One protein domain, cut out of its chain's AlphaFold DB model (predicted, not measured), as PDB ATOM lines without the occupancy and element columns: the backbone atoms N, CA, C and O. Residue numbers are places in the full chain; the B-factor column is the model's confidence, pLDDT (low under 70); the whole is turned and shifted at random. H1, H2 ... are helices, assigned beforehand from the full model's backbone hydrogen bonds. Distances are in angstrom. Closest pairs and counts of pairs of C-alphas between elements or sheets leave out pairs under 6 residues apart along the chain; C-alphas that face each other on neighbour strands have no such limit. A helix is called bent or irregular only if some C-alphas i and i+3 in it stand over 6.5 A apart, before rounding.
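This is residues 65 to 268 of the 278 residues of an uncharacterized protein of Cereibacter ovatus (UniProt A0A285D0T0). Three long helices, H1, H4 and H8, run lengthwise as an elongated bundle, and the arm H6a packs along H8, away from H1 and H4. Near one end of this body H2 crosses H1 and H4, and H3, the arm H6b and H7 gather there, while little H5 lies among long links near the other end. The printed part has 204 residues with eight named helices, H1 to H8 in chain order, and no named strand; the class is all helix. It is only just compact, close to loose, with a radius of gyration of the C-alphas of 19.7 A, and spans 64 by 39 by 27 A.

H1, residues 68 to 89, touches H2, residues 95 to 111, with its residues 82 to 89 alone; the closest C-alphas, Gly 89 and Thr 97, are 4.5 A apart. The hub is H4, residues 131 to 161, which touches five helices. H4 and H1 run opposite ways at a shallow tilt of 23 degrees, closest at the C-alphas of Met 79 and Ser 144, 5.4 A. H2 is about perpendicular to H4, at 84 degrees, with the C-alphas of Gly 108 and Ala 139 closest at 4.4 A. H3, residues 117 to 123, forms a helical hairpin with H4, closest at the C-alphas of Val 118 and Ala 141, 5.6 A. H5, residues 173 to 176, touches no helix. H6, residues 188 to 217, was assigned as one helix by its hydrogen bonds but is bent: C-alphas 204 and 207 are 6.8 A apart, and its arms H6a, 188 to 204, and H6b, 207 to 217, stand at 66 degrees. H7, residues 223 to 227, only just touches H4, with 3 pairs of C-alphas within 8 A, closest at Ala 133 and Pro 223, 6.7 A. H8, residues 229 to 265, runs the same way as H4 at 19 degrees, and opposite ways to H6a at 28 degrees, where the C-alphas of Ala 196 and Gly 250 are 3.8 A apart. In H1, H2, H3, H4, H6a and H7 every O i to N i+4 pair is within hydrogen-bond range; H6b has 6 of 7, H8 32 of 33, and H5 is too short for one.

H1 begins at C-alpha 68 (116.378, 97.464, 106.551) and measures 32.0 A; H4 measures 44.8 A. H8, 54.0 A long, has a kink of 25 degrees near residue 241 and ends at C-alpha 265 (123.564, 121.956, 100.314).

The C-alphas farthest apart, Ala 128 and Gly 267, are 65.1 A apart. The printed part has no cut; the links H4 to H5 and H5 to H6 are long. The pLDDT is under 70 at residues 166 to 170, 182 to 185 and 268.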
ATOM      1  N   ALA A  65     122.232  99.882 109.237       83.31
ATOM      2  CA  ALA A  65     121.144 100.770 108.850       83.31
ATOM      3  C   ALA A  65     119.761 100.176 109.193       83.31
ATOM      4  O   ALA A  65     118.950  99.896 108.301       83.31
ATOM      5  N   PRO A  66     119.442  99.970 110.491       85.75
ATOM      6  CA  PRO A  66     118.109  99.529 110.886       85.75
ATOM      7  C   PRO A  66     117.048 100.519 110.372       85.75
ATOM      8  O   PRO A  66     117.303 101.723 110.379       85.75
ATOM      9  N   PRO A  67     115.865 100.044 109.936       89.56
ATOM     10  CA  PRO A  67     115.329  98.687 110.089       89.56
ATOM     11  C   PRO A  67     115.500  97.763 108.864       89.56
ATOM     12  O   PRO A  67     114.899  96.691 108.849       89.56
ATOM     13  N   PHE A  68     116.319  98.126 107.867       91.44
ATOM     14  CA  PHE A  68     116.378  97.464 106.551       91.44
ATOM     15  C   PHE A  68     116.475  95.928 106.620       91.44
ATOM     16  O   PHE A  68     115.556  95.218 106.211       91.44
ATOM     17  N   ASN A  69     117.550  95.405 107.219       93.25
ATOM     18  CA  ASN A  69     117.774  93.958 107.307       93.25
ATOM     19  C   ASN A  69     116.785  93.234 108.231       93.25
ATOM     20  O   ASN A  69     116.535  92.047 108.045       93.25
ATOM     21  N   ARG A  70     116.181  93.939 109.198       94.38
ATOM     22  CA  ARG A  70     115.151  93.359 110.078       94.38
ATOM     23  C   ARG A  70     113.879  93.076 109.286       94.38
ATOM     24  O   ARG A  70     113.336  91.985 109.378       94.38
ATOM     25  N   ILE A  71     113.452  94.041 108.473       95.94
ATOM     26  CA  ILE A  71     112.277  93.906 107.605       95.94
ATOM     27  C   ILE A  71     112.518  92.820 106.557       95.94
ATOM     28  O   ILE A  71     111.664  91.964 106.356       95.94
ATOM     29  N   ARG A  72     113.708  92.804 105.944       96.19
ATOM     30  CA  ARG A  72     114.077  91.783 104.959       96.19
ATOM     31  C   ARG A  72     114.052  90.369 105.557       96.19
ATOM     32  O   ARG A  72     113.486  89.470 104.946       96.19
ATOM     33  N   PHE A  73     114.603  90.180 106.757       97.38
ATOM     34  CA  PHE A  73     114.533  88.897 107.460       97.38
ATOM     35  C   PHE A  73     113.087  88.494 107.779       97.38
ATOM     36  O   PHE A  73     112.684  87.380 107.456       97.38
ATOM     37  N   LEU A  74     112.297  89.401 108.368       98.00
ATOM     38  CA  LEU A  74     110.904  89.127 108.738       98.00
ATOM     39  C   LEU A  74     110.040  88.779 107.523       98.00
ATOM     40  O   LEU A  74     109.215  87.880 107.617       98.00
ATOM     41  N   MET A  75     110.262  89.441 106.386       98.50
ATOM     42  CA  MET A  75     109.591  89.127 105.125       98.50
ATOM     43  C   MET A  75     109.861  87.688 104.689       98.50
ATOM     44  O   MET A  75     108.920  86.935 104.455       98.50
ATOM     45  N   LEU A  76     111.137  87.295 104.608       98.50
ATOM     46  CA  LEU A  76     111.503  85.946 104.177       98.50
ATOM     47  C   LEU A  76     111.012  84.889 105.169       98.50
ATOM     48  O   LEU A  76     110.502  83.855 104.753       98.50
ATOM     49  N   PHE A  77     111.111  85.163 106.470       98.56
ATOM     50  CA  PHE A  77     110.603  84.267 107.504       98.56
ATOM     51  C   PHE A  77     109.087  84.098 107.431       98.56
ATOM     52  O   PHE A  77     108.610  82.968 107.453       98.56
ATOM     53  N   ALA A  78     108.333  85.188 107.270       98.56
ATOM     54  CA  ALA A  78     106.886  85.128 107.100       98.56
ATOM     55  C   ALA A  78     106.493  84.342 105.842       98.56
ATOM     56  O   ALA A  78     105.591  83.513 105.916       98.56
ATOM     57  N   MET A  79     107.194  84.543 104.717       98.56
ATOM     58  CA  MET A  79     106.985  83.754 103.497       98.56
ATOM     59  C   MET A  79     107.237  82.270 103.751       98.56
ATOM     60  O   MET A  79     106.344  81.456 103.551       98.56
ATOM     61  N   VAL A  80     108.434  81.911 104.221       98.56
ATOM     62  CA  VAL A  80     108.824  80.511 104.430       98.56
ATOM     63  C   VAL A  80     107.872  79.828 105.408       98.56
ATOM     64  O   VAL A  80     107.410  78.726 105.124       98.56
ATOM     65  N   LEU A  81     107.523  80.484 106.516       98.50
ATOM     66  CA  LEU A  81     106.595  79.943 107.503       98.50
ATOM     67  C   LEU A  81     105.187  79.757 106.922       98.50
ATOM     68  O   LEU A  81     104.637  78.665 107.031       98.50
ATOM     69  N   ALA A  82     104.615  80.778 106.276       98.38
ATOM     70  CA  ALA A  82     103.270  80.698 105.703       98.38
ATOM     71  C   ALA A  82     103.175  79.611 104.625       98.38
ATOM     72  O   ALA A  82     102.272  78.777 104.665       98.38
ATOM     73  N   LEU A  83     104.148  79.562 103.709       98.19
ATOM     74  CA  LEU A  83     104.209  78.534 102.671       98.19
ATOM     75  C   LEU A  83     104.373  77.135 103.272       98.19
ATOM     76  O   LEU A  83     103.717  76.198 102.830       98.19
ATOM     77  N   THR A  84     105.198  76.995 104.310       97.81
ATOM     78  CA  THR A  84     105.379  75.723 105.022       97.81
ATOM     79  C   THR A  84     104.075  75.252 105.667       97.81
ATOM     80  O   THR A  84     103.746  74.072 105.576       97.81
ATOM     81  N   LEU A  85     103.307  76.157 106.283       97.88
ATOM     82  CA  LEU A  85     102.011  75.825 106.885       97.88
ATOM     83  C   LEU A  85     100.967  75.429 105.834       97.88
ATOM     84  O   LEU A  85     100.258  74.448 106.051       97.88
ATOM     85  N   ILE A  86     100.915  76.135 104.698       96.81
ATOM     86  CA  ILE A  86     100.048  75.784 103.561       96.81
ATOM     87  C   ILE A  86     100.366  74.368 103.078       96.81
ATOM     88  O   ILE A  86      99.476  73.528 102.990       96.81
ATOM     89  N   GLN A  87     101.643  74.084 102.817       95.25
ATOM     90  CA  GLN A  87     102.069  72.779 102.315       95.25
ATOM     91  C   GLN A  87     101.849  71.653 103.330       95.25
ATOM     92  O   GLN A  87     101.428  70.557 102.967       95.25
ATOM     93  N   ARG A  88     102.070  71.922 104.622       95.25
ATOM     94  CA  ARG A  88     101.772  70.962 105.687       95.25
ATOM     95  C   ARG A  88     100.282  70.621 105.748       95.25
ATOM     96  O   ARG A  88      99.953  69.478 106.048       95.25
ATOM     97  N   GLY A  89      99.397  71.572 105.441       93.12
ATOM     98  CA  GLY A  89      97.944  71.373 105.434       93.12
ATOM     99  C   GLY A  89      97.466  70.248 104.517       93.12
ATOM    100  O   GLY A  89      96.468  69.614 104.837       93.12
ATOM    101  N   GLY A  90      98.200  69.955 103.439       88.81
ATOM    102  CA  GLY A  90      97.895  68.842 102.534       88.81
ATOM    103  C   GLY A  90      98.375  67.465 103.010       88.81
ATOM    104  O   GLY A  90      97.962  66.463 102.438       88.81
ATOM    105  N   ILE A  91      99.239  67.393 104.033       90.50
ATOM    106  CA  ILE A  91      99.884  66.138 104.469       90.50
ATOM    107  C   ILE A  91      99.509  65.770 105.908       90.50
ATOM    108  O   ILE A  91      99.200  64.619 106.192       90.50
ATOM    109  N   ASP A  92      99.544  66.745 106.818       92.25
ATOM    110  CA  ASP A  92      99.229  66.593 108.243       92.25
ATOM    111  C   ASP A  92      98.291  67.740 108.668       92.25
ATOM    112  O   ASP A  92      98.747  68.787 109.161       92.25
ATOM    113  N   PRO A  93      96.981  67.614 108.371       93.56
ATOM    114  CA  PRO A  93      96.025  68.692 108.566       93.56
ATOM    115  C   PRO A  93      95.785  68.980 110.052       93.56
ATOM    116  O   PRO A  93      95.474  68.106 110.854       93.56
ATOM    117  N   THR A  94      95.854  70.259 110.400       95.94
ATOM    118  CA  THR A  94      95.516  70.823 111.710       95.94
ATOM    119  C   THR A  94      94.651  72.060 111.477       95.94
ATOM    120  O   THR A  94      94.722  72.631 110.387       95.94
ATOM    121  N   PRO A  95      93.897  72.561 112.471       96.62
ATOM    122  CA  PRO A  95      93.095  73.772 112.279       96.62
ATOM    123  C   PRO A  95      93.913  74.973 111.772       96.62
ATOM    124  O   PRO A  95      93.462  75.722 110.910       96.62
ATOM    125  N   LEU A  96      95.154  75.126 112.252       96.12
ATOM    126  CA  LEU A  96      96.054  76.195 111.810       96.12
ATOM    127  C   LEU A  96      96.516  76.012 110.355       96.12
ATOM    128  O   LEU A  96      96.564  76.982 109.601       96.12
ATOM    129  N   THR A  97      96.880  74.789 109.957       96.31
ATOM    130  CA  THR A  97      97.357  74.517 108.591       96.31
ATOM    131  C   THR A  97      96.222  74.533 107.569       96.31
ATOM    132  O   THR A  97      96.438  74.977 106.446       96.31
ATOM    133  N   GLN A  98      95.004  74.155 107.968       96.00
ATOM    134  CA  GLN A  98      93.794  74.305 107.155       96.00
ATOM    135  C   GLN A  98      93.456  75.779 106.927       96.00
ATOM    136  O   GLN A  98      93.304  76.188 105.781       96.00
ATOM    137  N   LEU A  99      93.463  76.604 107.982       96.88
ATOM    138  CA  LEU A  99      93.283  78.051 107.843       96.88
ATOM    139  C   LEU A  99      94.327  78.660 106.894       96.88
ATOM    140  O   LEU A  99      93.991  79.467 106.031       96.88
ATOM    141  N   ALA A 100      95.599  78.273 107.037       96.88
ATOM    142  CA  ALA A 100      96.654  78.738 106.143       96.88
ATOM    143  C   ALA A 100      96.385  78.331 104.684       96.88
ATOM    144  O   ALA A 100      96.526  79.167 103.791       96.88
ATOM    145  N   ALA A 101      95.970  77.083 104.445       95.44
ATOM    146  CA  ALA A 101      95.637  76.574 103.117       95.44
ATOM    147  C   ALA A 101      94.435  77.303 102.493       95.44
ATOM    148  O   ALA A 101      94.519  77.725 101.341       95.44
ATOM    149  N   GLU A 102      93.360  77.530 103.251       96.12
ATOM    150  CA  GLU A 102      92.173  78.264 102.790       96.12
ATOM    151  C   GLU A 102      92.493  79.724 102.456       96.12
ATOM    152  O   GLU A 102      92.099  80.224 101.400       96.12
ATOM    153  N   LEU A 103      93.267  80.405 103.309       97.06
ATOM    154  CA  LEU A 103      93.746  81.759 103.021       97.06
ATOM    155  C   LEU A 103      94.626  81.776 101.767       97.06
ATOM    156  O   LEU A 103      94.463  82.650 100.917       97.06
ATOM    157  N   GLY A 104      95.526  80.801 101.619       96.94
ATOM    158  CA  GLY A 104      96.358  80.655 100.427       96.94
ATOM    159  C   GLY A 104      95.531  80.452  99.155       96.94
ATOM    160  O   GLY A 104      95.805  81.096  98.142       96.94
ATOM    161  N   ALA A 105      94.488  79.622  99.212       95.81
ATOM    162  CA  ALA A 105      93.569  79.387  98.102       95.81
ATOM    163  C   ALA A 105      92.772  80.650  97.739       95.81
ATOM    164  O   ALA A 105      92.689  81.010  96.563       95.81
ATOM    165  N   LEU A 106      92.257  81.377  98.739       97.25
ATOM    166  CA  LEU A 106      91.546  82.643  98.545       97.25
ATOM    167  C   LEU A 106      92.442  83.710  97.899       97.25
ATOM    168  O   LEU A 106      92.033  84.370  96.939       97.25
ATOM    169  N   LEU A 107      93.673  83.870  98.398       97.50
ATOM    170  CA  LEU A 107      94.660  84.773  97.800       97.50
ATOM    171  C   LEU A 107      95.001  84.338  96.373       97.50
ATOM    172  O   LEU A 107      95.086  85.182  95.483       97.50
ATOM    173  N   GLY A 108      95.147  83.030  96.152       96.38
ATOM    174  CA  GLY A 108      95.373  82.428  94.843       96.38
ATOM    175  C   GLY A 108      94.295  82.813  93.837       96.38
ATOM    176  O   GLY A 108      94.617  83.351  92.781       96.38
ATOM    177  N   ALA A 109      93.027  82.592  94.179       95.19
ATOM    178  CA  ALA A 109      91.892  82.942  93.329       95.19
ATOM    179  C   ALA A 109      91.797  84.457  93.080       95.19
ATOM    180  O   ALA A 109      91.543  84.887  91.961       95.19
ATOM    181  N   SER A 110      92.062  85.272  94.105       95.06
ATOM    182  CA  SER A 110      91.990  86.738  94.005       95.06
ATOM    183  C   SER A 110      93.106  87.335  93.143       95.06
ATOM    184  O   SER A 110      92.922  88.373  92.509       95.06
ATOM    185  N   ALA A 111      94.280  86.701  93.126       93.06
ATOM    186  CA  ALA A 111      95.434  87.153  92.359       93.06
ATOM    187  C   ALA A 111      95.534  86.505  90.964       93.06
ATOM    188  O   ALA A 111      96.418  86.879  90.192       93.06
ATOM    189  N   ASP A 112      94.646  85.569  90.614       91.12
ATOM    190  CA  ASP A 112      94.586  84.917  89.299       91.12
ATOM    191  C   ASP A 112      93.737  85.734  88.310       91.12
ATOM    192  O   ASP A 112      92.602  85.397  87.983       91.12
ATOM    193  N   PHE A 113      94.297  86.847  87.832       92.25
ATOM    194  CA  PHE A 113      93.720  87.664  86.764       92.25
ATOM    195  C   PHE A 113      94.709  87.808  85.596       92.25
ATOM    196  O   PHE A 113      95.916  87.596  85.776       92.25
ATOM    197  N   PRO A 114      94.239  88.155  84.380       92.38
ATOM    198  CA  PRO A 114      95.103  88.260  83.210       92.38
ATOM    199  C   PRO A 114      96.330  89.146  83.460       92.38
ATOM    200  O   PRO A 114      96.211  90.258  83.972       92.38
ATOM    201  N   TYR A 115      97.504  88.641  83.073       88.44
ATOM    202  CA  TYR A 115      98.809  89.308  83.198       88.44
ATOM    203  C   TYR A 115      99.314  89.552  84.631       88.44
ATOM    204  O   TYR A 115     100.330  90.227  84.804       88.44
ATOM    205  N   SER A 116      98.672  88.996  85.663       94.94
ATOM    206  CA  SER A 116      99.207  89.082  87.023       94.94
ATOM    207  C   SER A 116     100.497  88.251  87.175       94.94
ATOM    208  O   SER A 116     100.635  87.201  86.537       94.94
ATOM    209  N   PRO A 117     101.443  88.642  88.053       94.19
ATOM    210  CA  PRO A 117     102.619  87.822  88.359       94.19
ATOM    211  C   PRO A 117     102.263  86.418  88.848       94.19
ATOM    212  O   PRO A 117     102.958  85.461  88.528       94.19
ATOM    213  N   VAL A 118     101.157  86.284  89.587       95.69
ATOM    214  CA  VAL A 118     100.666  84.995  90.090       95.69
ATOM    215  C   VAL A 118     100.184  84.114  88.938       95.69
ATOM    216  O   VAL A 118     100.554  82.943  88.879       95.69
ATOM    217  N   ARG A 119      99.441  84.674  87.970       93.88
ATOM    218  CA  ARG A 119      99.072  83.962  86.742       93.88
ATOM    219  C   ARG A 119     100.320  83.500  86.004       93.88
ATOM    220  O   ARG A 119     100.425  82.329  85.655       93.88
ATOM    221  N   LEU A 120     101.281  84.398  85.799       93.12
ATOM    222  CA  LEU A 120     102.528  84.068  85.111       93.12
ATOM    223  C   LEU A 120     103.307  82.967  85.844       93.12
ATOM    224  O   LEU A 120     103.807  82.061  85.187       93.12
ATOM    225  N   ALA A 121     103.344  82.983  87.180       92.38
ATOM    226  CA  ALA A 121     103.969  81.929  87.977       92.38
ATOM    227  C   ALA A 121     103.326  80.553  87.730       92.38
ATOM    228  O   ALA A 121     104.041  79.567  87.578       92.38
ATOM    229  N   THR A 122     101.996  80.473  87.598       91.69
ATOM    230  CA  THR A 122     101.334  79.203  87.232       91.69
ATOM    231  C   THR A 122     101.675  78.743  85.815       91.69
ATOM    232  O   THR A 122     101.802  77.547  85.575       91.69
ATOM    233  N   LEU A 123     101.910  79.679  84.888       88.44
ATOM    234  CA  LEU A 123     102.313  79.372  83.512       88.44
ATOM    235  C   LEU A 123     103.762  78.879  83.400       88.44
ATOM    236  O   LEU A 123     104.150  78.409  82.333       88.44
ATOM    237  N   MET A 124     104.556  78.954  84.476       85.38
ATOM    238  CA  MET A 124     105.879  78.322  84.528       85.38
ATOM    239  C   MET A 124     105.788  76.803  84.483       85.38
ATOM    240  O   MET A 124     106.755  76.166  84.081       85.38
ATOM    241  N   LEU A 125     104.669  76.224  84.923       85.94
ATOM    242  CA  LEU A 125     104.445  74.788  84.856       85.94
ATOM    243  C   LEU A 125     104.302  74.333  83.398       85.94
ATOM    244  O   LEU A 125     103.816  75.075  82.539       85.94
ATOM    245  N   ALA A 126     104.726  73.099  83.130       80.88
ATOM    246  CA  ALA A 126     104.461  72.442  81.854       80.88
ATOM    247  C   ALA A 126     102.946  72.310  81.602       80.88
ATOM    248  O   ALA A 126     102.166  72.146  82.539       80.88
ATOM    249  N   ASP A 127     102.527  72.318  80.334       79.00
ATOM    250  CA  ASP A 127     101.099  72.317  79.961       79.00
ATOM    251  C   ASP A 127     100.330  71.068  80.420       79.00
ATOM    252  O   ASP A 127      99.114  71.114  80.586       79.00
ATOM    253  N   ALA A 128     101.040  69.967  80.671       80.50
ATOM    254  CA  ALA A 128     100.483  68.721  81.192       80.50
ATOM    255  C   ALA A 128     100.464  68.651  82.735       80.50
ATOM    256  O   ALA A 128     100.298  67.567  83.295       80.50
ATOM    257  N   ALA A 129     100.680  69.769  83.440       85.12
ATOM    258  CA  ALA A 129     100.664  69.785  84.898       85.12
ATOM    259  C   ALA A 129      99.281  69.401  85.453       85.12
ATOM    260  O   ALA A 129      98.263  69.910  84.974       85.12
ATOM    261  N   PRO A 130      99.220  68.540  86.485       89.31
ATOM    262  CA  PRO A 130      97.954  68.179  87.101       89.31
ATOM    263  C   PRO A 130      97.313  69.410  87.769       89.31
ATOM    264  O   PRO A 130      98.041  70.266  88.287       89.31
ATOM    265  N   PRO A 131      95.969  69.502  87.817       90.06
ATOM    266  CA  PRO A 131      95.270  70.652  88.401       90.06
ATOM    267  C   PRO A 131      95.716  70.982  89.831       90.06
ATOM    268  O   PRO A 131      95.915  72.147  90.162       90.06
ATOM    269  N   GLU A 132      95.977  69.958  90.643       89.06
ATOM    270  CA  GLU A 132      96.444  70.099  92.028       89.06
ATOM    271  C   GLU A 132      97.795  70.830  92.124       89.06
ATOM    272  O   GLU A 132      97.988  71.687  92.988       89.06
ATOM    273  N   ALA A 133      98.727  70.558  91.202       89.75
ATOM    274  CA  ALA A 133     100.017  71.247  91.165       89.75
ATOM    275  C   ALA A 133      99.854  72.721  90.769       89.75
ATOM    276  O   ALA A 133     100.527  73.595  91.323       89.75
ATOM    277  N   VAL A 134      98.934  73.013  89.845       92.56
ATOM    278  CA  VAL A 134      98.608  74.390  89.446       92.56
ATOM    279  C   VAL A 134      98.016  75.163  90.623       92.56
ATOM    280  O   VAL A 134      98.426  76.296  90.875       92.56
ATOM    281  N   GLU A 135      97.098  74.559  91.376       92.62
ATOM    282  CA  GLU A 135      96.502  75.168  92.568       92.62
ATOM    283  C   GLU A 135      97.531  75.405  93.677       92.62
ATOM    284  O   GLU A 135      97.575  76.501  94.244       92.62
ATOM    285  N   ALA A 136      98.414  74.434  93.931       93.19
ATOM    286  CA  ALA A 136      99.487  74.564  94.910       93.19
ATOM    287  C   ALA A 136     100.450  75.711  94.559       93.19
ATOM    288  O   ALA A 136     100.760  76.547  95.414       93.19
ATOM    289  N   VAL A 137     100.881  75.802  93.293       94.88
ATOM    290  CA  VAL A 137     101.729  76.905  92.813       94.88
ATOM    291  C   VAL A 137     100.986  78.232  92.889       94.88
ATOM    292  O   VAL A 137     101.560  79.207  93.369       94.88
ATOM    293  N   ARG A 138      99.712  78.287  92.485       95.88
ATOM    294  CA  ARG A 138      98.896  79.509  92.550       95.88
ATOM    295  C   ARG A 138      98.794  80.033  93.984       95.88
ATOM    296  O   ARG A 138      99.062  81.210  94.220       95.88
ATOM    297  N   ALA A 139      98.446  79.173  94.939       96.88
ATOM    298  CA  ALA A 139      98.307  79.540  96.348       96.88
ATOM    299  C   ALA A 139      99.645  79.987  96.962       96.88
ATOM    300  O   ALA A 139      99.705  80.994  97.677       96.88
ATOM    301  N   ALA A 140     100.739  79.285  96.645       97.19
ATOM    302  CA  ALA A 140     102.073  79.621  97.131       97.19
ATOM    303  C   ALA A 140     102.613  80.928  96.516       97.19
ATOM    304  O   ALA A 140     103.135  81.795  97.228       97.19
ATOM    305  N   ALA A 141     102.446  81.117  95.206       97.25
ATOM    306  CA  ALA A 141     102.825  82.341  94.509       97.25
ATOM    307  C   ALA A 141     102.025  83.541  95.036       97.25
ATOM    308  O   ALA A 141     102.614  84.559  95.393       97.25
ATOM    309  N   ALA A 142     100.702  83.421  95.176       97.94
ATOM    310  CA  ALA A 142      99.877  84.505  95.703       97.94
ATOM    311  C   ALA A 142     100.250  84.878  97.141       97.94
ATOM    312  O   ALA A 142     100.470  86.053  97.431       97.94
ATOM    313  N   THR A 143     100.393  83.887  98.024       98.44
ATOM    314  CA  THR A 143     100.773  84.116  99.426       98.44
ATOM    315  C   THR A 143     102.121  84.825  99.536       98.44
ATOM    316  O   THR A 143     102.237  85.851 100.207       98.44
ATOM    317  N   SER A 144     103.149  84.314  98.849       98.38
ATOM    318  CA  SER A 144     104.485  84.918  98.880       98.38
ATOM    319  C   SER A 144     104.497  86.323  98.272       98.38
ATOM    320  O   SER A 144     105.086  87.235  98.852       98.38
ATOM    321  N   TYR A 145     103.786  86.540  97.165       97.50
ATOM    322  CA  TYR A 145     103.692  87.845  96.514       97.50
ATOM    323  C   TYR A 145     102.963  88.886  97.374       97.50
ATOM    324  O   TYR A 145     103.425  90.020  97.496       97.50
ATOM    325  N   VAL A 146     101.867  88.507  98.040       97.88
ATOM    326  CA  VAL A 146     101.150  89.393  98.970       97.88
ATOM    327  C   VAL A 146     102.043  89.773 100.148       97.88
ATOM    328  O   VAL A 146     102.155  90.957 100.460       97.88
ATOM    329  N   ILE A 147     102.761  88.815 100.747       98.56
ATOM    330  CA  ILE A 147     103.716  89.109 101.829       98.56
ATOM    331  C   ILE A 147     104.816  90.068 101.346       98.56
ATOM    332  O   ILE A 147     105.158  91.011 102.066       98.56
ATOM    333  N   ALA A 148     105.346  89.878 100.130       98.25
ATOM    334  CA  ALA A 148     106.315  90.798  99.529       98.25
ATOM    335  C   ALA A 148     105.746  92.219  99.398       98.25
ATOM    336  O   ALA A 148     106.363  93.173  99.874       98.25
ATOM    337  N   LEU A 149     104.563  92.373  98.795       97.31
ATOM    338  CA  LEU A 149     103.932  93.677  98.583       97.31
ATOM    339  C   LEU A 149     103.584  94.380  99.899       97.31
ATOM    340  O   LEU A 149     103.887  95.564 100.061       97.31
ATOM    341  N   SER A 150     103.007  93.659 100.862       97.94
ATOM    342  CA  SER A 150     102.716  94.193 102.195       97.94
ATOM    343  C   SER A 150     103.991  94.642 102.905       97.94
ATOM    344  O   SER A 150     104.029  95.731 103.477       97.94
ATOM    345  N   THR A 151     105.069  93.856 102.814       97.81
ATOM    346  CA  THR A 151     106.372  94.235 103.377       97.81
ATOM    347  C   THR A 151     106.919  95.492 102.705       97.81
ATOM    348  O   THR A 151     107.381  96.395 103.399       97.81
ATOM    349  N   LEU A 152     106.856  95.586 101.374       96.69
ATOM    350  CA  LEU A 152     107.302  96.770 100.637       96.69
ATOM    351  C   LEU A 152     106.521  98.020 101.053       96.69
ATOM    352  O   LEU A 152     107.128  99.064 101.296       96.69
ATOM    353  N   ALA A 153     105.200  97.911 101.200       96.19
ATOM    354  CA  ALA A 153     104.360  99.007 101.672       96.19
ATOM    355  C   ALA A 153     104.764  99.453 103.088       96.19
ATOM    356  O   ALA A 153     105.024 100.637 103.318       96.19
ATOM    357  N   VAL A 154     104.910  98.502 104.018       95.25
ATOM    358  CA  VAL A 154     105.369  98.760 105.393       95.25
ATOM    359  C   VAL A 154     106.764  99.388 105.404       95.25
ATOM    360  O   VAL A 154     106.993 100.366 106.116       95.25
ATOM    361  N   PHE A 155     107.691  98.884 104.589       94.19
ATOM    362  CA  PHE A 155     109.038  99.432 104.459       94.19
ATOM    363  C   PHE A 155     109.003 100.897 104.020       94.19
ATOM    364  O   PHE A 155     109.625 101.733 104.675       94.19
ATOM    365  N   ILE A 156     108.237 101.221 102.972       92.12
ATOM    366  CA  ILE A 156     108.085 102.591 102.463       92.12
ATOM    367  C   ILE A 156     107.496 103.513 103.538       92.12
ATOM    368  O   ILE A 156     107.990 104.626 103.730       92.12
ATOM    369  N   VAL A 157     106.479 103.064 104.276       92.38
ATOM    370  CA  VAL A 157     105.891 103.846 105.376       92.38
ATOM    371  C   VAL A 157     106.925 104.103 106.473       92.38
ATOM    372  O   VAL A 157     107.130 105.248 106.875       92.38
ATOM    373  N   ILE A 158     107.645 103.069 106.913       89.31
ATOM    374  CA  ILE A 158     108.646 103.173 107.979       89.31
ATOM    375  C   ILE A 158     109.778 104.134 107.602       89.31
ATOM    376  O   ILE A 158     110.146 104.984 108.414       89.31
ATOM    377  N   ILE A 159     110.332 104.038 106.389       86.19
ATOM    378  CA  ILE A 159     111.427 104.931 105.974       86.19
ATOM    379  C   ILE A 159     110.965 106.389 105.864       86.19
ATOM    380  O   ILE A 159     111.745 107.295 106.164       86.19
ATOM    381  N   ARG A 160     109.700 106.620 105.478       85.38
ATOM    382  CA  ARG A 160     109.107 107.961 105.369       85.38
ATOM    383  C   ARG A 160     108.852 108.575 106.743       85.38
ATOM    384  O   ARG A 160     109.226 109.726 106.954       85.38
ATOM    385  N   LEU A 161     108.280 107.816 107.678       84.75
ATOM    386  CA  LEU A 161     107.959 108.298 109.027       84.75
ATOM    387  C   LEU A 161     109.213 108.508 109.887       84.75
ATOM    388  O   LEU A 161     109.366 109.554 110.512       84.75
ATOM    389  N   ASN A 162     110.157 107.565 109.865       76.25
ATOM    390  CA  ASN A 162     111.345 107.608 110.726       76.25
ATOM    391  C   ASN A 162     112.484 108.472 110.169       76.25
ATOM    392  O   ASN A 162     113.591 108.452 110.710       76.25
ATOM    393  N   ARG A 163     112.238 109.204 109.069       76.81
ATOM    394  CA  ARG A 163     113.245 109.996 108.336       76.81
ATOM    395  C   ARG A 163     114.536 109.206 108.111       76.81
ATOM    396  O   ARG A 163     115.627 109.742 108.275       76.81
ATOM    397  N   TRP A 164     114.400 107.925 107.778       83.44
ATOM    398  CA  TRP A 164     115.538 107.037 107.583       83.44
ATOM    399  C   TRP A 164     116.355 107.466 106.346       83.44
ATOM    400  O   TRP A 164     115.760 107.958 105.376       83.44
ATOM    401  N   PRO A 165     117.686 107.253 106.335       73.44
ATOM    402  CA  PRO A 165     118.539 106.935 107.488       73.44
ATOM    403  C   PRO A 165     118.641 108.149 108.427       73.44
ATOM    404  O   PRO A 165     118.533 109.284 107.967       73.44
ATOM    405  N   SER A 166     118.764 107.928 109.745       67.38
ATOM    406  CA  SER A 166     118.594 109.016 110.722       67.38
ATOM    407  C   SER A 166     119.531 110.194 110.424       67.38
ATOM    408  O   SER A 166     120.723 110.015 110.180       67.38
ATOM    409  N   ARG A 167     118.989 111.419 110.448       58.75
ATOM    410  CA  ARG A 167     119.740 112.642 110.103       58.75
ATOM    411  C   ARG A 167     120.987 112.855 110.968       58.75
ATOM    412  O   ARG A 167     121.982 113.383 110.476       58.75
ATOM    413  N   ASN A 168     120.931 112.407 112.222       54.22
ATOM    414  CA  ASN A 168     121.961 112.655 113.230       54.22
ATOM    415  C   ASN A 168     123.028 111.553 113.305       54.22
ATOM    416  O   ASN A 168     124.030 111.741 113.987       54.22
ATOM    417  N   ALA A 169     122.839 110.409 112.637       61.56
ATOM    418  CA  ALA A 169     123.852 109.359 112.600       61.56
ATOM    419  C   ALA A 169     124.694 109.468 111.324       61.56
ATOM    420  O   ALA A 169     124.178 109.665 110.221       61.56
ATOM    421  N   ALA A 170     126.011 109.315 111.461       64.81
ATOM    422  CA  ALA A 170     126.899 109.195 110.316       64.81
ATOM    423  C   ALA A 170     126.606 107.873 109.582       64.81
ATOM    424  O   ALA A 170     126.881 106.789 110.092       64.81
ATOM    425  N   PHE A 171     126.021 107.956 108.386       77.12
ATOM    426  CA  PHE A 171     125.813 106.795 107.525       77.12
ATOM    427  C   PHE A 171     127.104 106.495 106.759       77.12
ATOM    428  O   PHE A 171     127.478 107.234 105.847       77.12
ATOM    429  N   ASN A 172     127.787 105.410 107.123       81.19
ATOM    430  CA  ASN A 172     128.957 104.951 106.385       81.19
ATOM    431  C   ASN A 172     128.505 104.176 105.137       81.19
ATOM    432  O   ASN A 172     127.988 103.062 105.247       81.19
ATOM    433  N   VAL A 173     128.687 104.790 103.965       78.62
ATOM    434  CA  VAL A 173     128.300 104.220 102.666       78.62
ATOM    435  C   VAL A 173     129.058 102.927 102.385       78.62
ATOM    436  O   VAL A 173     128.433 101.958 101.987       78.62
ATOM    437  N   TRP A 174     130.358 102.872 102.661       76.44
ATOM    438  CA  TRP A 174     131.206 101.711 102.380       76.44
ATOM    439  C   TRP A 174     130.831 100.481 103.201       76.44
ATOM    440  O   TRP A 174     130.750  99.378 102.678       76.44
ATOM    441  N   VAL A 175     130.531 100.679 104.486       80.38
ATOM    442  CA  VAL A 175     130.113  99.583 105.372       80.38
ATOM    443  C   VAL A 175     128.707  99.086 105.028       80.38
ATOM    444  O   VAL A 175     128.413  97.904 105.181       80.38
ATOM    445  N   ASN A 176     127.817  99.976 104.579       85.50
ATOM    446  CA  ASN A 176     126.430  99.620 104.277       85.50
ATOM    447  C   ASN A 176     126.194  99.246 102.810       85.50
ATOM    448  O   ASN A 176     125.157  98.673 102.503       85.50
ATOM    449  N   LEU A 177     127.115  99.547 101.906       86.69
ATOM    450  CA  LEU A 177     127.044  99.189 100.493       86.69
ATOM    451  C   LEU A 177     128.410  98.640 100.051       86.69
ATOM    452  O   LEU A 177     129.073  99.262  99.226       86.69
ATOM    453  N   PRO A 178     128.848  97.486 100.589       82.88
ATOM    454  CA  PRO A 178     130.168  96.927 100.290       82.88
ATOM    455  C   PRO A 178     130.358  96.559  98.814       82.88
ATOM    456  O   PRO A 178     131.474  96.583  98.311       82.88
ATOM    457  N   THR A 179     129.271  96.268  98.096       83.06
ATOM    458  CA  THR A 179     129.307  95.973  96.654       83.06
ATOM    459  C   THR A 179     129.303  97.232  95.776       83.06
ATOM    460  O   THR A 179     129.382  97.131  94.554       83.06
ATOM    461  N   PHE A 180     129.180  98.424  96.372       81.12
ATOM    462  CA  PHE A 180     129.169  99.692  95.653       81.12
ATOM    463  C   PHE A 180     130.564 100.321  95.648       81.12
ATOM    464  O   PHE A 180     131.085 100.747  96.680       81.12
ATOM    465  N   GLU A 181     131.152 100.461  94.461       72.50
ATOM    466  CA  GLU A 181     132.445 101.123  94.297       72.50
ATOM    467  C   GLU A 181     132.305 102.655  94.378       72.50
ATOM    468  O   GLU A 181     131.948 103.356  93.419       72.50
ATOM    469  N   ALA A 182     132.611 103.229  95.546       62.56
ATOM    470  CA  ALA A 182     132.584 104.681  95.722       62.56
ATOM    471  C   ALA A 182     133.832 105.405  95.154       62.56
ATOM    472  O   ALA A 182     133.761 106.613  94.927       62.56
ATOM    473  N   THR A 183     134.916 104.689  94.826       66.25
ATOM    474  CA  THR A 183     136.207 105.227  94.333       66.25
ATOM    475  C   THR A 183     136.374 105.199  92.814       66.25
ATOM    476  O   THR A 183     137.341 105.771  92.319       66.25
ATOM    477  N   ALA A 184     135.432 104.626  92.058       64.44
ATOM    478  CA  ALA A 184     135.507 104.466  90.597       64.44
ATOM    479  C   ALA A 184     135.459 105.782  89.769       64.44
ATOM    480  O   ALA A 184     135.202 105.755  88.569       64.44
ATOM    481  N   GLY A 185     135.692 106.945  90.390       62.56
ATOM    482  CA  GLY A 185     135.637 108.263  89.748       62.56
ATOM    483  C   GLY A 185     134.209 108.770  89.482       62.56
ATOM    484  O   GLY A 185     133.262 108.004  89.301       62.56
ATOM    485  N   GLY A 186     134.017 110.094  89.490       74.56
ATOM    486  CA  GLY A 186     132.716 110.753  89.263       74.56
ATOM    487  C   GLY A 186     131.836 110.917  90.514       74.56
ATOM    488  O   GLY A 186     132.194 110.484  91.612       74.56
ATOM    489  N   ASP A 187     130.663 111.546  90.362       84.75
ATOM    490  CA  ASP A 187     129.779 111.863  91.493       84.75
ATOM    491  C   ASP A 187     129.055 110.622  92.047       84.75
ATOM    492  O   ASP A 187     128.174 110.040  91.408       84.75
ATOM    493  N   VAL A 188     129.389 110.265  93.291       86.19
ATOM    494  CA  VAL A 188     128.768 109.180  94.073       86.19
ATOM    495  C   VAL A 188     127.241 109.267  94.053       86.19
ATOM    496  O   VAL A 188     126.560 108.254  93.917       86.19
ATOM    497  N   VAL A 189     126.688 110.480  94.148       88.69
ATOM    498  CA  VAL A 189     125.238 110.704  94.186       88.69
ATOM    499  C   VAL A 189     124.580 110.319  92.860       88.69
ATOM    500  O   VAL A 189     123.508 109.714  92.860       88.69
ATOM    501  N   GLN A 190     125.202 110.649  91.726       89.44
ATOM    502  CA  GLN A 190     124.678 110.292  90.409       89.44
ATOM    503  C   GLN A 190     124.655 108.772  90.215       89.44
ATOM    504  O   GLN A 190     123.657 108.234  89.733       89.44
ATOM    505  N   ARG A 191     125.717 108.076  90.645       88.56
ATOM    506  CA  ARG A 191     125.794 106.608  90.587       88.56
ATOM    507  C   ARG A 191     124.748 105.947  91.481       88.56
ATOM    508  O   ARG A 191     123.997 105.111  90.992       88.56
ATOM    509  N   LEU A 192     124.606 106.399  92.731       91.25
ATOM    510  CA  LEU A 192     123.565 105.906  93.641       91.25
ATOM    511  C   LEU A 192     122.161 106.050  93.043       91.25
ATOM    512  O   LEU A 192     121.361 105.128  93.141       91.25
ATOM    513  N   VAL A 193     121.850 107.176  92.390       93.31
ATOM    514  CA  VAL A 193     120.539 107.377  91.748       93.31
ATOM    515  C   VAL A 193     120.346 106.470  90.535       93.31
ATOM    516  O   VAL A 193     119.248 105.952  90.333       93.31
ATOM    517  N   ARG A 194     121.383 106.272  89.718       93.19
ATOM    518  CA  ARG A 194     121.320 105.352  88.578       93.19
ATOM    519  C   ARG A 194     121.070 103.923  89.056       93.19
ATOM    520  O   ARG A 194     120.120 103.291  88.604       93.19
ATOM    521  N   ASP A 195     121.878 103.449  89.995       92.94
ATOM    522  CA  ASP A 195     121.799 102.081  90.496       92.94
ATOM    523  C   ASP A 195     120.490 101.867  91.272       92.94
ATOM    524  O   ASP A 195     119.860 100.818  91.142       92.94
ATOM    525  N   ALA A 196     119.998 102.892  91.979       95.00
ATOM    526  CA  ALA A 196     118.669 102.888  92.581       95.00
ATOM    527  C   ALA A 196     117.559 102.651  91.552       95.00
ATOM    528  O   ALA A 196     116.705 101.789  91.760       95.00
ATOM    529  N   ARG A 197     117.577 103.381  90.428       96.44
ATOM    530  CA  ARG A 197     116.592 103.219  89.345       96.44
ATOM    531  C   ARG A 197     116.641 101.819  88.746       96.44
ATOM    532  O   ARG A 197     115.586 101.230  88.543       96.44
ATOM    533  N   VAL A 198     117.839 101.277  88.516       96.56
ATOM    534  CA  VAL A 198     118.014  99.906  88.008       96.56
ATOM    535  C   VAL A 198     117.434  98.889  88.991       96.56
ATOM    536  O   VAL A 198     116.641  98.044  88.593       96.56
ATOM    537  N   ASN A 199     117.762  98.993  90.281       96.31
ATOM    538  CA  ASN A 199     117.262  98.070  91.304       96.31
ATOM    539  C   ASN A 199     115.733  98.156  91.478       96.31
ATOM    540  O   ASN A 199     115.083  97.122  91.609       96.31
ATOM    541  N   VAL A 200     115.142  99.356  91.426       97.31
ATOM    542  CA  VAL A 200     113.677  99.538  91.458       97.31
ATOM    543  C   VAL A 200     113.019  98.949  90.209       97.31
ATOM    544  O   VAL A 200     112.035  98.222  90.331       97.31
ATOM    545  N   ALA A 201     113.571  99.215  89.020       97.62
ATOM    546  CA  ALA A 201     113.054  98.672  87.769       97.62
ATOM    547  C   ALA A 201     113.118  97.139  87.760       97.62
ATOM    548  O   ALA A 201     112.115  96.489  87.482       97.62
ATOM    549  N   LEU A 202     114.255  96.550  88.139       96.94
ATOM    550  CA  LEU A 202     114.398  95.098  88.258       96.94
ATOM    551  C   LEU A 202     113.461  94.522  89.321       96.94
ATOM    552  O   LEU A 202     112.803  93.520  89.066       96.94
ATOM    553  N   GLY A 203     113.344  95.166  90.484       96.38
ATOM    554  CA  GLY A 203     112.429  94.736  91.538       96.38
ATOM    555  C   GLY A 203     110.965  94.707  91.092       96.38
ATOM    556  O   GLY A 203     110.216  93.834  91.515       96.38
ATOM    557  N   PHE A 204     110.568  95.609  90.194       96.31
ATOM    558  CA  PHE A 204     109.233  95.609  89.598       96.31
ATOM    559  C   PHE A 204     109.077  94.592  88.457       96.31
ATOM    560  O   PHE A 204     108.041  93.944  88.359       96.31
ATOM    561  N   LEU A 205     110.084  94.444  87.590       96.94
ATOM    562  CA  LEU A 205     109.989  93.629  86.375       96.94
ATOM    563  C   LEU A 205     110.199  92.130  86.626       96.94
ATOM    564  O   LEU A 205     109.558  91.302  85.983       96.94
ATOM    565  N   LEU A 206     111.080  91.754  87.555       96.31
ATOM    566  CA  LEU A 206     111.463  90.356  87.783       96.31
ATOM    567  C   LEU A 206     110.310  89.396  88.131       96.31
ATOM    568  O   LEU A 206     110.350  88.279  87.613       96.31
ATOM    569  N   PRO A 207     109.269  89.771  88.905       95.50
ATOM    570  CA  PRO A 207     108.122  88.891  89.139       95.50
ATOM    571  C   PRO A 207     107.423  88.450  87.845       95.50
ATOM    572  O   PRO A 207     106.840  87.372  87.810       95.50
ATOM    573  N   PHE A 208     107.508  89.257  86.783       95.06
ATOM    574  CA  PHE A 208     106.949  88.968  85.461       95.06
ATOM    575  C   PHE A 208     107.971  88.287  84.541       95.06
ATOM    576  O   PHE A 208     107.643  87.345  83.818       95.06
ATOM    577  N   LEU A 209     109.227  88.749  84.578       94.19
ATOM    578  CA  LEU A 209     110.291  88.235  83.718       94.19
ATOM    579  C   LEU A 209     110.707  86.814  84.091       94.19
ATOM    580  O   LEU A 209     110.863  85.998  83.191       94.19
ATOM    581  N   ILE A 210     110.868  86.503  85.383       92.19
ATOM    582  CA  ILE A 210     111.329  85.177  85.826       92.19
ATOM    583  C   ILE A 210     110.392  84.077  85.301       92.19
ATOM    584  O   ILE A 210     110.889  83.173  84.626       92.19
ATOM    585  N   PRO A 211     109.060  84.156  85.502       90.81
ATOM    586  CA  PRO A 211     108.163  83.153  84.951       90.81
ATOM    587  C   PRO A 211     108.211  83.037  83.428       90.81
ATOM    588  O   PRO A 211     108.232  81.936  82.882       90.81
ATOM    589  N   THR A 212     108.275  84.180  82.744       89.19
ATOM    590  CA  THR A 212     108.289  84.247  81.278       89.19
ATOM    591  C   THR A 212     109.546  83.603  80.700       89.19
ATOM    592  O   THR A 212     109.465  82.804  79.772       89.19
ATOM    593  N   VAL A 213     110.716  83.910  81.267       88.94
ATOM    594  CA  VAL A 213     111.999  83.338  80.837       88.94
ATOM    595  C   VAL A 213     112.023  81.834  81.066       88.94
ATOM    596  O   VAL A 213     112.479  81.107  80.191       88.94
ATOM    597  N   VAL A 214     111.498  81.355  82.195       86.81
ATOM    598  CA  VAL A 214     111.403  79.914  82.464       86.81
ATOM    599  C   VAL A 214     110.498  79.226  81.442       86.81
ATOM    600  O   VAL A 214     110.883  78.212  80.876       86.81
ATOM    601  N   ARG A 215     109.340  79.812  81.124       82.69
ATOM    602  CA  ARG A 215     108.403  79.251  80.141       82.69
ATOM    603  C   ARG A 215     108.940  79.230  78.702       82.69
ATOM    604  O   ARG A 215     108.522  78.381  77.926       82.69
ATOM    605  N   ILE A 216     109.808  80.170  78.327       84.50
ATOM    606  CA  ILE A 216     110.407  80.228  76.980       84.50
ATOM    607  C   ILE A 216     111.676  79.369  76.900       84.50
ATOM    608  O   ILE A 216     111.920  78.717  75.888       84.50
ATOM    609  N   GLY A 217     112.511  79.411  77.942       75.00
ATOM    610  CA  GLY A 217     113.825  78.767  77.975       75.00
ATOM    611  C   GLY A 217     113.782  77.265  78.257       75.00
ATOM    612  O   GLY A 217     114.741  76.564  77.942       75.00
ATOM    613  N   SER A 218     112.684  76.761  78.820       70.00
ATOM    614  CA  SER A 218     112.398  75.333  78.958       70.00
ATOM    615  C   SER A 218     110.978  75.037  78.474       70.00
ATOM    616  O   SER A 218     110.178  75.947  78.279       70.00
ATOM    617  N   SER A 219     110.608  73.763  78.326       73.00
ATOM    618  CA  SER A 219     109.214  73.345  78.096       73.00
ATOM    619  C   SER A 219     108.313  73.549  79.335       73.00
ATOM    620  O   SER A 219     107.395  72.767  79.575       73.00
ATOM    621  N   GLY A 220     108.597  74.568  80.155       74.12
ATOM    622  CA  GLY A 220     108.118  74.721  81.527       74.12
ATOM    623  C   GLY A 220     109.008  74.011  82.554       74.12
ATOM    624  O   GLY A 220     109.958  73.302  82.211       74.12
ATOM    625  N   VAL A 221     108.725  74.244  83.834       75.75
ATOM    626  CA  VAL A 221     109.272  73.482  84.959       75.75
ATOM    627  C   VAL A 221     108.528  72.160  85.023       75.75
ATOM    628  O   VAL A 221     107.294  72.153  84.981       75.75
ATOM    629  N   ASP A 222     109.273  71.060  85.147       75.94
ATOM    630  CA  ASP A 222     108.688  69.753  85.427       75.94
ATOM    631  C   ASP A 222     107.833  69.855  86.703       75.94
ATOM    632  O   ASP A 222     108.377  70.147  87.778       75.94
ATOM    633  N   PRO A 223     106.509  69.629  86.615       70.06
ATOM    634  CA  PRO A 223     105.632  69.664  87.776       70.06
ATOM    635  C   PRO A 223     106.131  68.744  88.891       70.06
ATOM    636  O   PRO A 223     106.005  69.102  90.059       70.06
ATOM    637  N   MET A 224     106.781  67.623  88.546       70.81
ATOM    638  CA  MET A 224     107.344  66.673  89.504       70.81
ATOM    639  C   MET A 224     108.400  67.317  90.409       70.81
ATOM    640  O   MET A 224     108.435  67.033  91.605       70.81
ATOM    641  N   ALA A 225     109.202  68.255  89.898       73.19
ATOM    642  CA  ALA A 225     110.183  68.979  90.707       73.19
ATOM    643  C   ALA A 225     109.520  69.887  91.762       73.19
ATOM    644  O   ALA A 225     110.072  70.086  92.847       73.19
ATOM    645  N   LEU A 226     108.324  70.407  91.463       76.81
ATOM    646  CA  LEU A 226     107.540  71.277  92.344       76.81
ATOM    647  C   LEU A 226     106.508  70.523  93.198       76.81
ATOM    648  O   LEU A 226     105.889  71.145  94.059       76.81
ATOM    649  N   THR A 227     106.363  69.201  93.031       74.00
ATOM    650  CA  THR A 227     105.573  68.364  93.958       74.00
ATOM    651  C   THR A 227     106.224  68.241  95.331       74.00
ATOM    652  O   THR A 227     105.529  68.046  96.323       74.00
ATOM    653  N   SER A 228     107.551  68.386  95.415       88.06
ATOM    654  CA  SER A 228     108.257  68.428  96.693       88.06
ATOM    655  C   SER A 228     107.848  69.687  97.471       88.06
ATOM    656  O   SER A 228     108.172  70.801  97.035       88.06
ATOM    657  N   PRO A 229     107.219  69.549  98.656       91.62
ATOM    658  CA  PRO A 229     106.750  70.687  99.444       91.62
ATOM    659  C   PRO A 229     107.865  71.684  99.772       91.62
ATOM    660  O   PRO A 229     107.687  72.898  99.685       91.62
ATOM    661  N   GLN A 230     109.055  71.173 100.100       92.25
ATOM    662  CA  GLN A 230     110.210  72.004 100.423       92.25
ATOM    663  C   GLN A 230     110.736  72.752  99.191       92.25
ATOM    664  O   GLN A 230     111.118  73.919  99.304       92.25
ATOM    665  N   THR A 231     110.725  72.116  98.016       92.19
ATOM    666  CA  THR A 231     111.124  72.773  96.764       92.19
ATOM    667  C   THR A 231     110.154  73.893  96.413       92.19
ATOM    668  O   THR A 231     110.593  74.993  96.074       92.19
ATOM    669  N   LEU A 232     108.846  73.663  96.554       94.06
ATOM    670  CA  LEU A 232     107.831  74.677  96.282       94.06
ATOM    671  C   LEU A 232     107.953  75.882  97.229       94.06
ATOM    672  O   LEU A 232     107.951  77.024  96.762       94.06
ATOM    673  N   VAL A 233     108.141  75.637  98.535       96.56
ATOM    674  CA  VAL A 233     108.366  76.691  99.543       96.56
ATOM    675  C   VAL A 233     109.541  77.583  99.145       96.56
ATOM    676  O   VAL A 233     109.388  78.802  99.075       96.56
ATOM    677  N   TRP A 234     110.704  76.996  98.852       96.25
ATOM    678  CA  TRP A 234     111.898  77.777  98.522       96.25
ATOM    679  C   TRP A 234     111.809  78.463  97.163       96.25
ATOM    680  O   TRP A 234     112.244  79.607  97.042       96.25
ATOM    681  N   THR A 235     111.211  77.814  96.161       95.25
ATOM    682  CA  THR A 235     111.059  78.392  94.819       95.25
ATOM    683  C   THR A 235     110.175  79.635  94.863       95.25
ATOM    684  O   THR A 235     110.572  80.689  94.365       95.25
ATOM    685  N   MET A 236     109.011  79.553  95.516       96.75
ATOM    686  CA  MET A 236     108.078  80.683  95.594       96.75
ATOM    687  C   MET A 236     108.578  81.777  96.538       96.75
ATOM    688  O   MET A 236     108.461  82.961  96.220       96.75
ATOM    689  N   ALA A 237     109.218  81.404  97.654       97.94
ATOM    690  CA  ALA A 237     109.886  82.374  98.516       97.94
ATOM    691  C   ALA A 237     110.974  83.137  97.748       97.94
ATOM    692  O   ALA A 237     110.982  84.362  97.787       97.94
ATOM    693  N   ALA A 238     111.853  82.454  97.004       96.56
ATOM    694  CA  ALA A 238     112.901  83.101  96.215       96.56
ATOM    695  C   ALA A 238     112.324  84.003  95.112       96.56
ATOM    696  O   ALA A 238     112.761  85.149  94.973       96.56
ATOM    697  N   TRP A 239     111.319  83.519  94.376       96.81
ATOM    698  CA  TRP A 239     110.661  84.264  93.302       96.81
ATOM    699  C   TRP A 239     110.065  85.596  93.781       96.81
ATOM    700  O   TRP A 239     110.234  86.604  93.099       96.81
ATOM    701  N   ALA A 240     109.440  85.640  94.962       97.81
ATOM    702  CA  ALA A 240     108.884  86.877  95.518       97.81
ATOM    703  C   ALA A 240     109.922  87.723  96.288       97.81
ATOM    704  O   ALA A 240     109.912  88.955  96.230       97.81
ATOM    705  N   PHE A 241     110.840  87.079  97.015       98.25
ATOM    706  CA  PHE A 241     111.797  87.746  97.900       98.25
ATOM    707  C   PHE A 241     112.906  88.495  97.154       98.25
ATOM    708  O   PHE A 241     113.314  89.578  97.589       98.25
ATOM    709  N   LEU A 242     113.419  87.929  96.057       96.81
ATOM    710  CA  LEU A 242     114.482  88.537  95.253       96.81
ATOM    711  C   LEU A 242     114.069  89.907  94.678       96.81
ATOM    712  O   LEU A 242     114.753  90.891  94.979       96.81
ATOM    713  N   PRO A 243     112.956  90.029  93.924       97.62
ATOM    714  CA  PRO A 243     112.490  91.319  93.427       97.62
ATOM    715  C   PRO A 243     112.180  92.315  94.541       97.62
ATOM    716  O   PRO A 243     112.599  93.469  94.461       97.62
ATOM    717  N   ALA A 244     111.522  91.874  95.618       97.94
ATOM    718  CA  ALA A 244     111.237  92.742  96.755       97.94
ATOM    719  C   ALA A 244     112.527  93.283  97.398       97.94
ATOM    720  O   ALA A 244     112.632  94.475  97.682       97.94
ATOM    721  N   SER A 245     113.548  92.437  97.558       96.69
ATOM    722  CA  SER A 245     114.851  92.842  98.098       96.69
ATOM    723  C   SER A 245     115.565  93.858  97.200       96.69
ATOM    724  O   SER A 245     116.134  94.823  97.713       96.69
ATOM    725  N   LEU A 246     115.517  93.679  95.874       96.75
ATOM    726  CA  LEU A 246     116.072  94.642  94.915       96.75
ATOM    727  C   LEU A 246     115.315  95.969  94.965       96.75
ATOM    728  O   LEU A 246     115.935  97.027  95.035       96.75
ATOM    729  N   PHE A 247     113.986  95.931  95.035       97.19
ATOM    730  CA  PHE A 247     113.183  97.140  95.170       97.19
ATOM    731  C   PHE A 247     113.540  97.910  96.450       97.19
ATOM    732  O   PHE A 247     113.830  99.107  96.392       97.19
ATOM    733  N   MET A 248     113.591  97.226  97.603       96.00
ATOM    734  CA  MET A 248     114.006  97.827  98.878       96.00
ATOM    735  C   MET A 248     115.398  98.453  98.769       96.00
ATOM    736  O   MET A 248     115.588  99.598  99.182       96.00
ATOM    737  N   ARG A 249     116.361  97.726  98.187       94.81
ATOM    738  CA  ARG A 249     117.732  98.199  97.956       94.81
ATOM    739  C   ARG A 249     117.749  99.472  97.116       94.81
ATOM    740  O   ARG A 249     118.398 100.441  97.504       94.81
ATOM    741  N   GLY A 250     116.998  99.505  96.018       95.12
ATOM    742  CA  GLY A 250     116.920 100.671  95.143       95.12
ATOM    743  C   GLY A 250     116.319 101.895  95.837       95.12
ATOM    744  O   GLY A 250     116.894 102.981  95.784       95.12
ATOM    745  N   VAL A 251     115.227 101.716  96.584       94.12
ATOM    746  CA  VAL A 251     114.644 102.782  97.417       94.12
ATOM    747  C   VAL A 251     115.641 103.270  98.475       94.12
ATOM    748  O   VAL A 251     115.783 104.477  98.684       94.12
ATOM    749  N   GLY A 252     116.373 102.351  99.110       92.38
ATOM    750  CA  GLY A 252     117.413 102.670 100.085       92.38
ATOM    751  C   GLY A 252     118.534 103.528  99.492       92.38
ATOM    752  O   GLY A 252     118.881 104.566 100.055       92.38
ATOM    753  N   MET A 253     119.053 103.144  98.323       92.44
ATOM    754  CA  MET A 253     120.088 103.891  97.598       92.44
ATOM    755  C   MET A 253     119.614 105.286  97.172       92.44
ATOM    756  O   MET A 253     120.342 106.262  97.372       92.44
ATOM    757  N   ALA A 254     118.388 105.410  96.650       92.19
ATOM    758  CA  ALA A 254     117.809 106.707  96.292       92.19
ATOM    759  C   ALA A 254     117.734 107.638  97.509       92.19
ATOM    760  O   ALA A 254     118.118 108.807  97.433       92.19
ATOM    761  N   ARG A 255     117.317 107.099  98.658       90.56
ATOM    762  CA  ARG A 255     117.206 107.867  99.896       90.56
ATOM    763  C   ARG A 255     118.562 108.328 100.435       90.56
ATOM    764  O   ARG A 255     118.686 109.459 100.903       90.56
ATOM    765  N   ILE A 256     119.591 107.485 100.344       89.38
ATOM    766  CA  ILE A 256     120.966 107.864 100.707       89.38
ATOM    767  C   ILE A 256     121.470 108.983  99.791       89.38
ATOM    768  O   ILE A 256     122.066 109.946 100.273       89.38
ATOM    769  N   ALA A 257     121.198 108.900  98.486       90.12
ATOM    770  CA  ALA A 257     121.585 109.939  97.537       90.12
ATOM    771  C   ALA A 257     120.941 111.298  97.867       90.12
ATOM    772  O   ALA A 257     121.626 112.321  97.836       90.12
ATOM    773  N   GLU A 258     119.653 111.318  98.230       89.81
ATOM    774  CA  GLU A 258     118.956 112.524  98.705       89.81
ATOM    775  C   GLU A 258     119.612 113.110  99.958       89.81
ATOM    776  O   GLU A 258     119.910 114.303  99.994       89.81
ATOM    777  N   MET A 259     119.906 112.274 100.957       87.75
ATOM    778  CA  MET A 259     120.564 112.711 102.190       87.75
ATOM    779  C   MET A 259     121.935 113.349 101.909       87.75
ATOM    780  O   MET A 259     122.258 114.390 102.479       87.75
ATOM    781  N   ILE A 260     122.743 112.760 101.020       86.50
ATOM    782  CA  ILE A 260     124.053 113.321 100.651       86.50
ATOM    783  C   ILE A 260     123.882 114.685  99.961       86.50
ATOM    784  O   ILE A 260     124.639 115.612 100.254       86.50
ATOM    785  N   ARG A 261     122.879 114.844  99.084       88.25
ATOM    786  CA  ARG A 261     122.560 116.143  98.457       88.25
ATOM    787  C   ARG A 261     122.153 117.189  99.491       88.25
ATOM    788  O   ARG A 261     122.625 118.319  99.410       88.25
ATOM    789  N   GLU A 262     121.304 116.817 100.450       86.62
ATOM    790  CA  GLU A 262     120.884 117.704 101.542       86.62
ATOM    791  C   GLU A 262     122.094 118.184 102.356       86.62
ATOM    792  O   GLU A 262     122.253 119.389 102.536       86.62
ATOM    793  N   LYS A 263     122.996 117.280 102.766       83.69
ATOM    794  CA  LYS A 263     124.212 117.644 103.521       83.69
ATOM    795  C   LYS A 263     125.145 118.570 102.743       83.69
ATOM    796  O   LYS A 263     125.547 119.602 103.272       83.69
ATOM    797  N   ARG A 264     125.406 118.271 101.462       85.88
ATOM    798  CA  ARG A 264     126.207 119.148 100.583       85.88
ATOM    799  C   ARG A 264     125.602 120.553 100.467       85.88
ATOM    800  O   ARG A 264     126.339 121.531 100.467       85.88
ATOM    801  N   ARG A 265     124.270 120.665 100.393       85.62
ATOM    802  CA  ARG A 265     123.564 121.956 100.314       85.62
ATOM    803  C   ARG A 265     123.645 122.763 101.614       85.62
ATOM    804  O   ARG A 265     123.643 123.985 101.550       85.62
ATOM    805  N   MET A 266     123.713 122.104 102.771       82.56
ATOM    806  CA  MET A 266     123.821 122.768 104.078       82.56
ATOM    807  C   MET A 266     125.236 123.279 104.389       82.56
ATOM    808  O   MET A 266     125.448 123.841 105.459       82.56
ATOM    809  N   GLY A 267     126.211 123.088 103.491       71.75
ATOM    810  CA  GLY A 267     127.600 123.480 103.742       71.75
ATOM    811  C   GLY A 267     128.273 122.655 104.842       71.75
ATOM    812  O   GLY A 267     129.409 122.945 105.210       71.75
ATOM    813  N   GLU A 268     127.604 121.605 105.339       66.38
ATOM    814  CA  GLU A 268     128.265 120.561 106.104       66.38
ATOM    815  C   GLU A 268     129.310 119.965 105.171       66.38
ATOM    816  O   GLU A 268     128.980 119.304 104.178       66.38
TER     817      GLU A 268